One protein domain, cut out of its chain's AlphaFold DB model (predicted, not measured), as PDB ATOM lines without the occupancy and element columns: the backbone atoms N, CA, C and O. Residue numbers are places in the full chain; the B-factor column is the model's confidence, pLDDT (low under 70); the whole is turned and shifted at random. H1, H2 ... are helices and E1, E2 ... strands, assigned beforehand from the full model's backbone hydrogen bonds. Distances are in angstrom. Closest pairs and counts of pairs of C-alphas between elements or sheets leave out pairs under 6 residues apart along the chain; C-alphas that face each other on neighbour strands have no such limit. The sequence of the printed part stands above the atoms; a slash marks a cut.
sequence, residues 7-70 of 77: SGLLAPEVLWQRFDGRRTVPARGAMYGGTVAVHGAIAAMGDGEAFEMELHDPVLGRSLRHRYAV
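This is residues 7 to 70 of the 77 residues of the protein "DUF2848 domain-containing protein" of Pseudomonas sp. MWU12-2534b (UniProt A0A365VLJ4). There is little regular structure: a short helix, H1, at one end and a hairpin of two long strands, E1 and E2, at the other, joined by a long winding loop, residues 21 to 49. The printed part has 64 residues, with H1, E1 and E2 in that order; the class is mixed, with only 25 residues in named elements. The two-stranded sheet, order E1 - E2, is antiparallel. The whole is loose, with a radius of gyration of the C-alphas of 15.4 A and spans of 41 by 31 by 26 A.

H1, residues 12 to 20, has every O i to N i+4 pair within hydrogen-bond range. H1 is apart from E2, residues 62 to 69. E1, residues 50 to 57, and E2 form an antiparallel hairpin at 169 degrees. N 51 and O 68 are 2.9 A apart, within hydrogen-bond range.

H1 begins at C-alpha 12 (127.984, 100.630, 106.529) and is 12.1 A long. E1 measures 23.4 A. E2 measures 23.3 A, ending at C-alpha 69 (124.625, 89.022, 132.619).

The C-alphas farthest apart, Gly 21 and Glu 49, are 41.0 A apart. The printed part has no cut. The link from H1 to E1 is long. Residues 38 to 44 and 57 to 62 stand free. Residues 43 to 46 have pLDDT under 70.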
ATOM      1  N   SER A   7     120.650  92.704 106.287       92.75
ATOM      2  CA  SER A   7     120.461  93.342 104.975       92.75
ATOM      3  C   SER A   7     119.268  94.304 104.901       92.75
ATOM      4  O   SER A   7     119.118  94.996 103.901       92.75
ATOM      5  N   GLY A   8     118.410  94.347 105.928       92.88
ATOM      6  CA  GLY A   8     117.365  95.364 106.064       92.88
ATOM      7  C   GLY A   8     117.877  96.708 106.598       92.88
ATOM      8  O   GLY A   8     117.141  97.691 106.564       92.88
ATOM      9  N   LEU A   9     119.117  96.766 107.098       94.25
ATOM     10  CA  LEU A   9     119.772  97.997 107.541       94.25
ATOM     11  C   LEU A   9     120.505  98.673 106.376       94.25
ATOM     12  O   LEU A   9     120.850  98.040 105.377       94.25
ATOM     13  N   LEU A  10     120.780  99.972 106.514       94.94
ATOM     14  CA  LEU A  10     121.637 100.673 105.559       94.94
ATOM     15  C   LEU A  10     123.057 100.094 105.596       94.94
ATOM     16  O   LEU A  10     123.608  99.841 106.667       94.94
ATOM     17  N   ALA A  11     123.658  99.937 104.415       93.50
ATOM     18  CA  ALA A  11     125.030  99.462 104.297       93.50
ATOM     19  C   ALA A  11     126.006 100.390 105.058       93.50
ATOM     20  O   ALA A  11     125.859 101.619 104.977       93.50
ATOM     21  N   PRO A  12     127.015  99.843 105.764       92.19
ATOM     22  CA  PRO A  12     127.984 100.630 106.529       92.19
ATOM     23  C   PRO A  12     128.637 101.761 105.722       92.19
ATOM     24  O   PRO A  12     128.760 102.883 106.209       92.19
ATOM     25  N   GLU A  13     128.998 101.511 104.465       94.25
ATOM     26  CA  GLU A  13     129.653 102.494 103.599       94.25
ATOM     27  C   GLU A  13     128.725 103.673 103.287       94.25
ATOM     28  O   GLU A  13     129.174 104.814 103.193       94.25
ATOM     29  N   VAL A  14     127.421 103.406 103.154       95.31
ATOM     30  CA  VAL A  14     126.392 104.430 102.921       95.31
ATOM     31  C   VAL A  14     126.209 105.288 104.170       95.31
ATOM     32  O   VAL A  14     126.109 106.510 104.062       95.31
ATOM     33  N   LEU A  15     126.176 104.665 105.351       94.62
ATOM     34  CA  LEU A  15     126.069 105.375 106.626       94.62
ATOM     35  C   LEU A  15     127.283 106.275 106.862       94.62
ATOM     36  O   LEU A  15     127.121 107.463 107.137       94.62
ATOM     37  N   TRP A  16     128.492 105.738 106.688       95.00
ATOM     38  CA  TRP A  16     129.716 106.502 106.906       95.00
ATOM     39  C   TRP A  16     129.867 107.646 105.899       95.00
ATOM     40  O   TRP A  16     130.228 108.758 106.282       95.00
ATOM     41  N   GLN A  17     129.486 107.421 104.637       96.00
ATOM     42  CA  GLN A  17     129.490 108.468 103.613       96.00
ATOM     43  C   GLN A  17     128.561 109.629 103.967       96.00
ATOM     44  O   GLN A  17     128.909 110.780 103.717       96.00
ATOM     45  N   ARG A  18     127.399 109.357 104.564       94.62
ATOM     46  CA  ARG A  18     126.484 110.414 105.018       94.62
ATOM     47  C   ARG A  18     127.011 111.174 106.235       94.62
ATOM     48  O   ARG A  18     126.648 112.331 106.407       94.62
ATOM     49  N   PHE A  19     127.830 110.531 107.064       93.75
ATOM     50  CA  PHE A  19     128.389 111.116 108.281       93.75
ATOM     51  C   PHE A  19     129.658 111.953 108.029       93.75
ATOM     52  O   PHE A  19     129.711 113.102 108.451       93.75
ATOM     53  N   ASP A  20     130.660 111.397 107.337       91.94
ATOM     54  CA  ASP A  20     132.015 111.977 107.176       91.94
ATOM     55  C   ASP A  20     132.418 112.152 105.695       91.94
ATOM     56  O   ASP A  20     133.569 112.433 105.370       91.94
ATOM     57  N   GLY A  21     131.515 111.905 104.738       92.69
ATOM     58  CA  GLY A  21     131.806 111.988 103.294       92.69
ATOM     59  C   GLY A  21     132.737 110.891 102.752       92.69
ATOM     60  O   GLY A  21     132.775 110.643 101.546       92.69
ATOM     61  N   ARG A  22     133.465 110.189 103.624       89.88
ATOM     62  CA  ARG A  22     134.303 109.022 103.314       89.88
ATOM     63  C   ARG A  22     133.467 107.746 103.267       89.88
ATOM     64  O   ARG A  22     132.406 107.676 103.862       89.88
ATOM     65  N   ARG A  23     133.957 106.688 102.619       88.81
ATOM     66  CA  ARG A  23     133.214 105.412 102.505       88.81
ATOM     67  C   ARG A  23     133.602 104.356 103.539       88.81
ATOM     68  O   ARG A  23     132.965 103.315 103.595       88.81
ATOM     69  N   THR A  24     134.640 104.596 104.339       91.31
ATOM     70  CA  THR A  24     135.198 103.589 105.250       91.31
ATOM     71  C   THR A  24     135.462 104.169 106.627       91.31
ATOM     72  O   THR A  24     136.035 105.255 106.744       91.31
ATOM     73  N   VAL A  25     135.126 103.392 107.657       92.19
ATOM     74  CA  VAL A  25     135.499 103.685 109.042       92.19
ATOM     75  C   VAL A  25     137.031 103.646 109.170       92.19
ATOM     76  O   VAL A  25     137.654 102.714 108.650       92.19
ATOM     77  N   PRO A  26     137.666 104.628 109.835       91.94
ATOM     78  CA  PRO A  26     139.098 104.599 110.108       91.94
ATOM     79  C   PRO A  26     139.526 103.355 110.893       91.94
ATOM     80  O   PRO A  26     138.745 102.764 111.643       91.94
ATOM     81  N   ALA A  27     140.804 102.991 110.779       95.06
ATOM     82  CA  ALA A  27     141.376 101.922 111.589       95.06
ATOM     83  C   ALA A  27     141.161 102.195 113.087       95.06
ATOM     84  O   ALA A  27     141.294 103.332 113.539       95.06
ATOM     85  N   ARG A  28     140.858 101.137 113.854       94.88
ATOM     86  CA  ARG A  28     140.509 101.204 115.290       94.88
ATOM     87  C   ARG A  28     139.225 101.995 115.599       94.88
ATOM     88  O   ARG A  28     138.958 102.267 116.765       94.88
ATOM     89  N   GLY A  29     138.434 102.338 114.585       92.81
ATOM     90  CA  GLY A  29     137.085 102.867 114.746       92.81
ATOM     91  C   GLY A  29     136.031 101.761 114.744       92.81
ATOM     92  O   GLY A  29     136.227 100.691 114.166       92.81
ATOM     93  N   ALA A  30     134.892 102.048 115.366       93.31
ATOM     94  CA  ALA A  30     133.691 101.228 115.297       93.31
ATOM     95  C   ALA A  30     132.488 102.120 114.976       93.31
ATOM     96  O   ALA A  30     132.430 103.276 115.393       93.31
ATOM     97  N   MET A  31     131.528 101.567 114.243       91.69
ATOM     98  CA  MET A  31     130.261 102.219 113.933       91.69
ATOM     99  C   MET A  31     129.120 101.293 114.333       91.69
ATOM    100  O   MET A  31     129.098 100.123 113.954       91.69
ATOM    101  N   TYR A  32     128.143 101.847 115.041       92.62
ATOM    102  CA  TYR A  32     126.885 101.173 115.336       92.62
ATOM    103  C   TYR A  32     125.885 101.503 114.223       92.62
ATOM    104  O   TYR A  32     125.323 102.594 114.189       92.62
ATOM    105  N   GLY A  33     125.695 100.571 113.285       91.19
ATOM    106  CA  GLY A  33     124.921 100.772 112.049       91.19
ATOM    107  C   GLY A  33     123.394 100.779 112.202       91.19
ATOM    108  O   GLY A  33     122.676 100.681 111.209       91.19
ATOM    109  N   GLY A  34     122.893 100.869 113.433       91.50
ATOM    110  CA  GLY A  34     121.476 100.750 113.761       91.50
ATOM    111  C   GLY A  34     121.074  99.339 114.188       91.50
ATOM    112  O   GLY A  34     121.916  98.483 114.457       91.50
ATOM    113  N   THR A  35     119.766  99.123 114.290       91.75
ATOM    114  CA  THR A  35     119.172  97.873 114.768       91.75
ATOM    115  C   THR A  35     117.924  97.522 113.967       91.75
ATOM    116  O   THR A  35     117.293  98.402 113.378       91.75
ATOM    117  N   VAL A  36     117.582  96.234 113.912       92.31
ATOM    118  CA  VAL A  36     116.367  95.755 113.233       92.31
ATOM    119  C   VAL A  36     115.114  96.156 114.013       92.31
ATOM    120  O   VAL A  36     115.182  96.474 115.198       92.31
ATOM    121  N   ALA A  37     113.954  96.126 113.357       88.31
ATOM    122  CA  ALA A  37     112.694  96.450 114.011       88.31
ATOM    123  C   ALA A  37     112.457  95.566 115.248       88.31
ATOM    124  O   ALA A  37     112.698  94.354 115.247       88.31
ATOM    125  N   VAL A  38     111.972  96.201 116.313       88.38
ATOM    126  CA  VAL A  38     111.568  95.506 117.530       88.38
ATOM    127  C   VAL A  38     110.237  94.817 117.278       88.38
ATOM    128  O   VAL A  38     109.275  95.427 116.821       88.38
ATOM    129  N   HIS A  39     110.178  93.542 117.631       84.31
ATOM    130  CA  HIS A  39     108.927  92.822 117.785       84.31
ATOM    131  C   HIS A  39     108.362  93.111 119.176       84.31
ATOM    132  O   HIS A  39     109.019  92.844 120.192       84.31
ATOM    133  N   GLY A  40     107.146  93.658 119.213       84.06
ATOM    134  CA  GLY A  40     106.489  94.115 120.436       84.06
ATOM    135  C   GLY A  40     106.953  95.512 120.854       84.06
ATOM    136  O   GLY A  40     107.113  96.398 120.019       84.06
ATOM    137  N   ALA A  41     107.152  95.716 122.153       76.69
ATOM    138  CA  ALA A  41     107.636  96.980 122.696       76.69
ATOM    139  C   ALA A  41     109.165  96.989 122.837       76.69
ATOM    140  O   ALA A  41     109.797  95.937 123.000       76.69
ATOM    141  N   ILE A  42     109.753  98.191 122.837       70.25
ATOM    142  CA  ILE A  42     111.103  98.389 123.372       70.25
ATOM    143  C   ILE A  42     111.017  98.057 124.860       70.25
ATOM    144  O   ILE A  42     110.516  98.852 125.652       70.25
ATOM    145  N   ALA A  43     111.465  96.861 125.230       64.19
ATOM    146  CA  ALA A  43     111.702  96.548 126.623       64.19
ATOM    147  C   ALA A  43     112.886  97.413 127.066       64.19
ATOM    148  O   ALA A  43     114.010  97.221 126.598       64.19
ATOM    149  N   ALA A  44     112.636  98.397 127.929       62.03
ATOM    150  CA  ALA A  44     113.703  98.852 128.804       62.03
ATOM    151  C   ALA A  44     114.166  97.625 129.603       62.03
ATOM    152  O   ALA A  44     113.332  96.791 129.955       62.03
ATOM    153  N   MET A  45     115.464  97.504 129.880       61.53
ATOM    154  CA  MET A  45     116.003  96.528 130.840       61.53
ATOM    155  C   MET A  45     115.519  96.899 132.260       61.53
ATOM    156  O   MET A  45     116.309  97.317 133.099       61.53
ATOM    157  N   GLY A  46     114.206  96.898 132.491       65.19
ATOM    158  CA  GLY A  46     113.582  97.119 133.795       65.19
ATOM    159  C   GLY A  46     113.441  95.815 134.578       65.19
ATOM    160  O   GLY A  46     113.361  95.838 135.801       65.19
ATOM    161  N   ASP A  47     113.456  94.690 133.868       70.19
ATOM    162  CA  ASP A  47     113.467  93.326 134.371       70.19
ATOM    163  C   ASP A  47     114.391  92.442 133.501       70.19
ATOM    164  O   ASP A  47     114.823  92.830 132.414       70.19
ATOM    165  N   GLY A  48     114.745  91.259 134.015       80.25
ATOM    166  CA  GLY A  48     115.601  90.282 133.333       80.25
ATOM    167  C   GLY A  48     117.024  90.178 133.890       80.25
ATOM    168  O   GLY A  48     117.629  91.150 134.332       80.25
ATOM    169  N   GLU A  49     117.571  88.963 133.864       88.50
ATOM    170  CA  GLU A  49     118.892  88.645 134.432       88.50
ATOM    171  C   GLU A  49     120.021  88.696 133.391       88.50
ATOM    172  O   GLU A  49     121.205  88.643 133.734       88.50
ATOM    173  N   ALA A  50     119.674  88.760 132.103       90.00
ATOM    174  CA  ALA A  50     120.636  88.753 131.013       90.00
ATOM    175  C   ALA A  50     120.072  89.318 129.708       90.00
ATOM    176  O   ALA A  50     118.868  89.284 129.456       90.00
ATOM    177  N   PHE A  51     120.985  89.754 128.844       89.38
ATOM    178  CA  PHE A  51     120.726  90.084 127.450       89.38
ATOM    179  C   PHE A  51     121.483  89.116 126.539       89.38
ATOM    180  O   PHE A  51     122.699  88.962 126.661       89.38
ATOM    181  N   GLU A  52     120.767  88.474 125.621       93.19
ATOM    182  CA  GLU A  52     121.310  87.482 124.692       93.19
ATOM    183  C   GLU A  52     121.156  87.947 123.247       93.19
ATOM    184  O   GLU A  52     120.167  88.584 122.878       93.19
ATOM    185  N   MET A  53     122.141  87.610 122.418       94.25
ATOM    186  CA  MET A  53     122.143  87.939 120.997       94.25
ATOM    187  C   MET A  53     122.767  86.828 120.157       94.25
ATOM    188  O   MET A  53     123.693  86.134 120.589       94.25
ATOM    189  N   GLU A  54     122.288  86.715 118.922       97.12
ATOM    190  CA  GLU A  54     122.839  85.840 117.897       97.12
ATOM    191  C   GLU A  54     122.981  86.603 116.575       97.12
ATOM    192  O   GLU A  54     122.072  87.319 116.158       97.12
ATOM    193  N   LEU A  55     124.114  86.405 115.899       96.19
ATOM    194  CA  LEU A  55     124.282  86.716 114.484       96.19
ATOM    195  C   LEU A  55     124.486  85.407 113.725       96.19
ATOM    196  O   LEU A  55     125.529  84.761 113.860       96.19
ATOM    197  N   HIS A  56     123.483  85.024 112.941       97.69
ATOM    198  CA  HIS A  56     123.501  83.813 112.132       97.69
ATOM    199  C   HIS A  56     123.922  84.115 110.687       97.69
ATOM    200  O   HIS A  56     123.379  85.015 110.047       97.69
ATOM    201  N   ASP A  57     124.878  83.342 110.178       97.62
ATOM    202  CA  ASP A  57     125.310  83.321 108.782       97.62
ATOM    203  C   ASP A  57     124.685  82.092 108.096       97.62
ATOM    204  O   ASP A  57     125.175  80.972 108.292       97.62
ATOM    205  N   PRO A  58     123.613  82.271 107.300       96.31
ATOM    206  CA  PRO A  58     122.904  81.160 106.673       96.31
ATOM    207  C   PRO A  58     123.654  80.562 105.475       96.31
ATOM    208  O   PRO A  58     123.301  79.476 105.029       96.31
ATOM    209  N   VAL A  59     124.676  81.245 104.943       96.69
ATOM    210  CA  VAL A  59     125.471  80.742 103.809       96.69
ATOM    211  C   VAL A  59     126.489  79.723 104.305       96.69
ATOM    212  O   VAL A  59     126.646  78.662 103.708       96.69
ATOM    213  N   LEU A  60     127.163  80.037 105.414       97.94
ATOM    214  CA  LEU A  60     128.149  79.149 106.032       97.94
ATOM    215  C   LEU A  60     127.559  78.254 107.133       97.94
ATOM    216  O   LEU A  60     128.268  77.402 107.664       97.94
ATOM    217  N   GLY A  61     126.289  78.447 107.497       98.00
ATOM    218  CA  GLY A  61     125.586  77.639 108.495       98.00
ATOM    219  C   GLY A  61     126.150  77.781 109.912       98.00
ATOM    220  O   GLY A  61     126.174  76.809 110.665       98.00
ATOM    221  N   ARG A  62     126.633  78.973 110.288       98.38
ATOM    222  CA  ARG A  62     127.280  79.228 111.590       98.38
ATOM    223  C   ARG A  62     126.650  80.405 112.323       98.38
ATOM    224  O   ARG A  62     126.064  81.284 111.702       98.38
ATOM    225  N   SER A  63     126.829  80.454 113.640       98.44
ATOM    226  CA  SER A  63     126.329  81.551 114.472       98.44
ATOM    227  C   SER A  63     127.409  82.087 115.404       98.44
ATOM    228  O   SER A  63     128.147  81.315 116.015       98.44
ATOM    229  N   LEU A  64     127.446  83.408 115.562       98.12
ATOM    230  CA  LEU A  64     128.082  84.069 116.698       98.12
ATOM    231  C   LEU A  64     127.013  84.299 117.762       98.12
ATOM    232  O   LEU A  64     125.960  84.852 117.455       98.12
ATOM    233  N   ARG A  65     127.272  83.877 118.998       98.25
ATOM    234  CA  ARG A  65     126.351  84.051 120.125       98.25
ATOM    235  C   ARG A  65     127.062  84.759 121.255       98.25
ATOM    236  O   ARG A  65     128.239  84.499 121.503       98.25
ATOM    237  N   HIS A  66     126.345  85.635 121.936       97.69
ATOM    238  CA  HIS A  66     126.875  86.326 123.094       97.69
ATOM    239  C   HIS A  66     125.780  86.593 124.122       97.69
ATOM    240  O   HIS A  66     124.610  86.753 123.770       97.69
ATOM    241  N   ARG A  67     126.180  86.633 125.394       95.44
ATOM    242  CA  ARG A  67     125.307  86.878 126.537       95.44
ATOM    243  C   ARG A  67     125.998  87.836 127.495       95.44
ATOM    244  O   ARG A  67     127.125  87.580 127.909       95.44
ATOM    245  N   TYR A  68     125.282  88.880 127.886       93.75
ATOM    246  CA  TYR A  68     125.637  89.742 129.005       93.75
ATOM    247  C   TYR A  68     124.760  89.373 130.198       93.75
ATOM    248  O   TYR A  68     123.540  89.315 130.054       93.75
ATOM    249  N   ALA A  69     125.360  89.113 131.359       93.69
ATOM    250  CA  ALA A  69     124.625  89.022 132.619       93.69
ATOM    251  C   ALA A  69     124.439  90.428 133.206       93.69
ATOM    252  O   ALA A  69     125.301  91.290 133.029       93.69
ATOM    253  N   VAL A  70     123.320  90.662 133.887       90.75
ATOM    254  CA  VAL A  70     123.060  91.939 134.555       90.75
ATOM    255  C   VAL A  70     123.803  91.976 135.890       90.75
ATOM    256  O   VAL A  70     123.569  91.142 136.759       90.75
TER     257      VAL A  70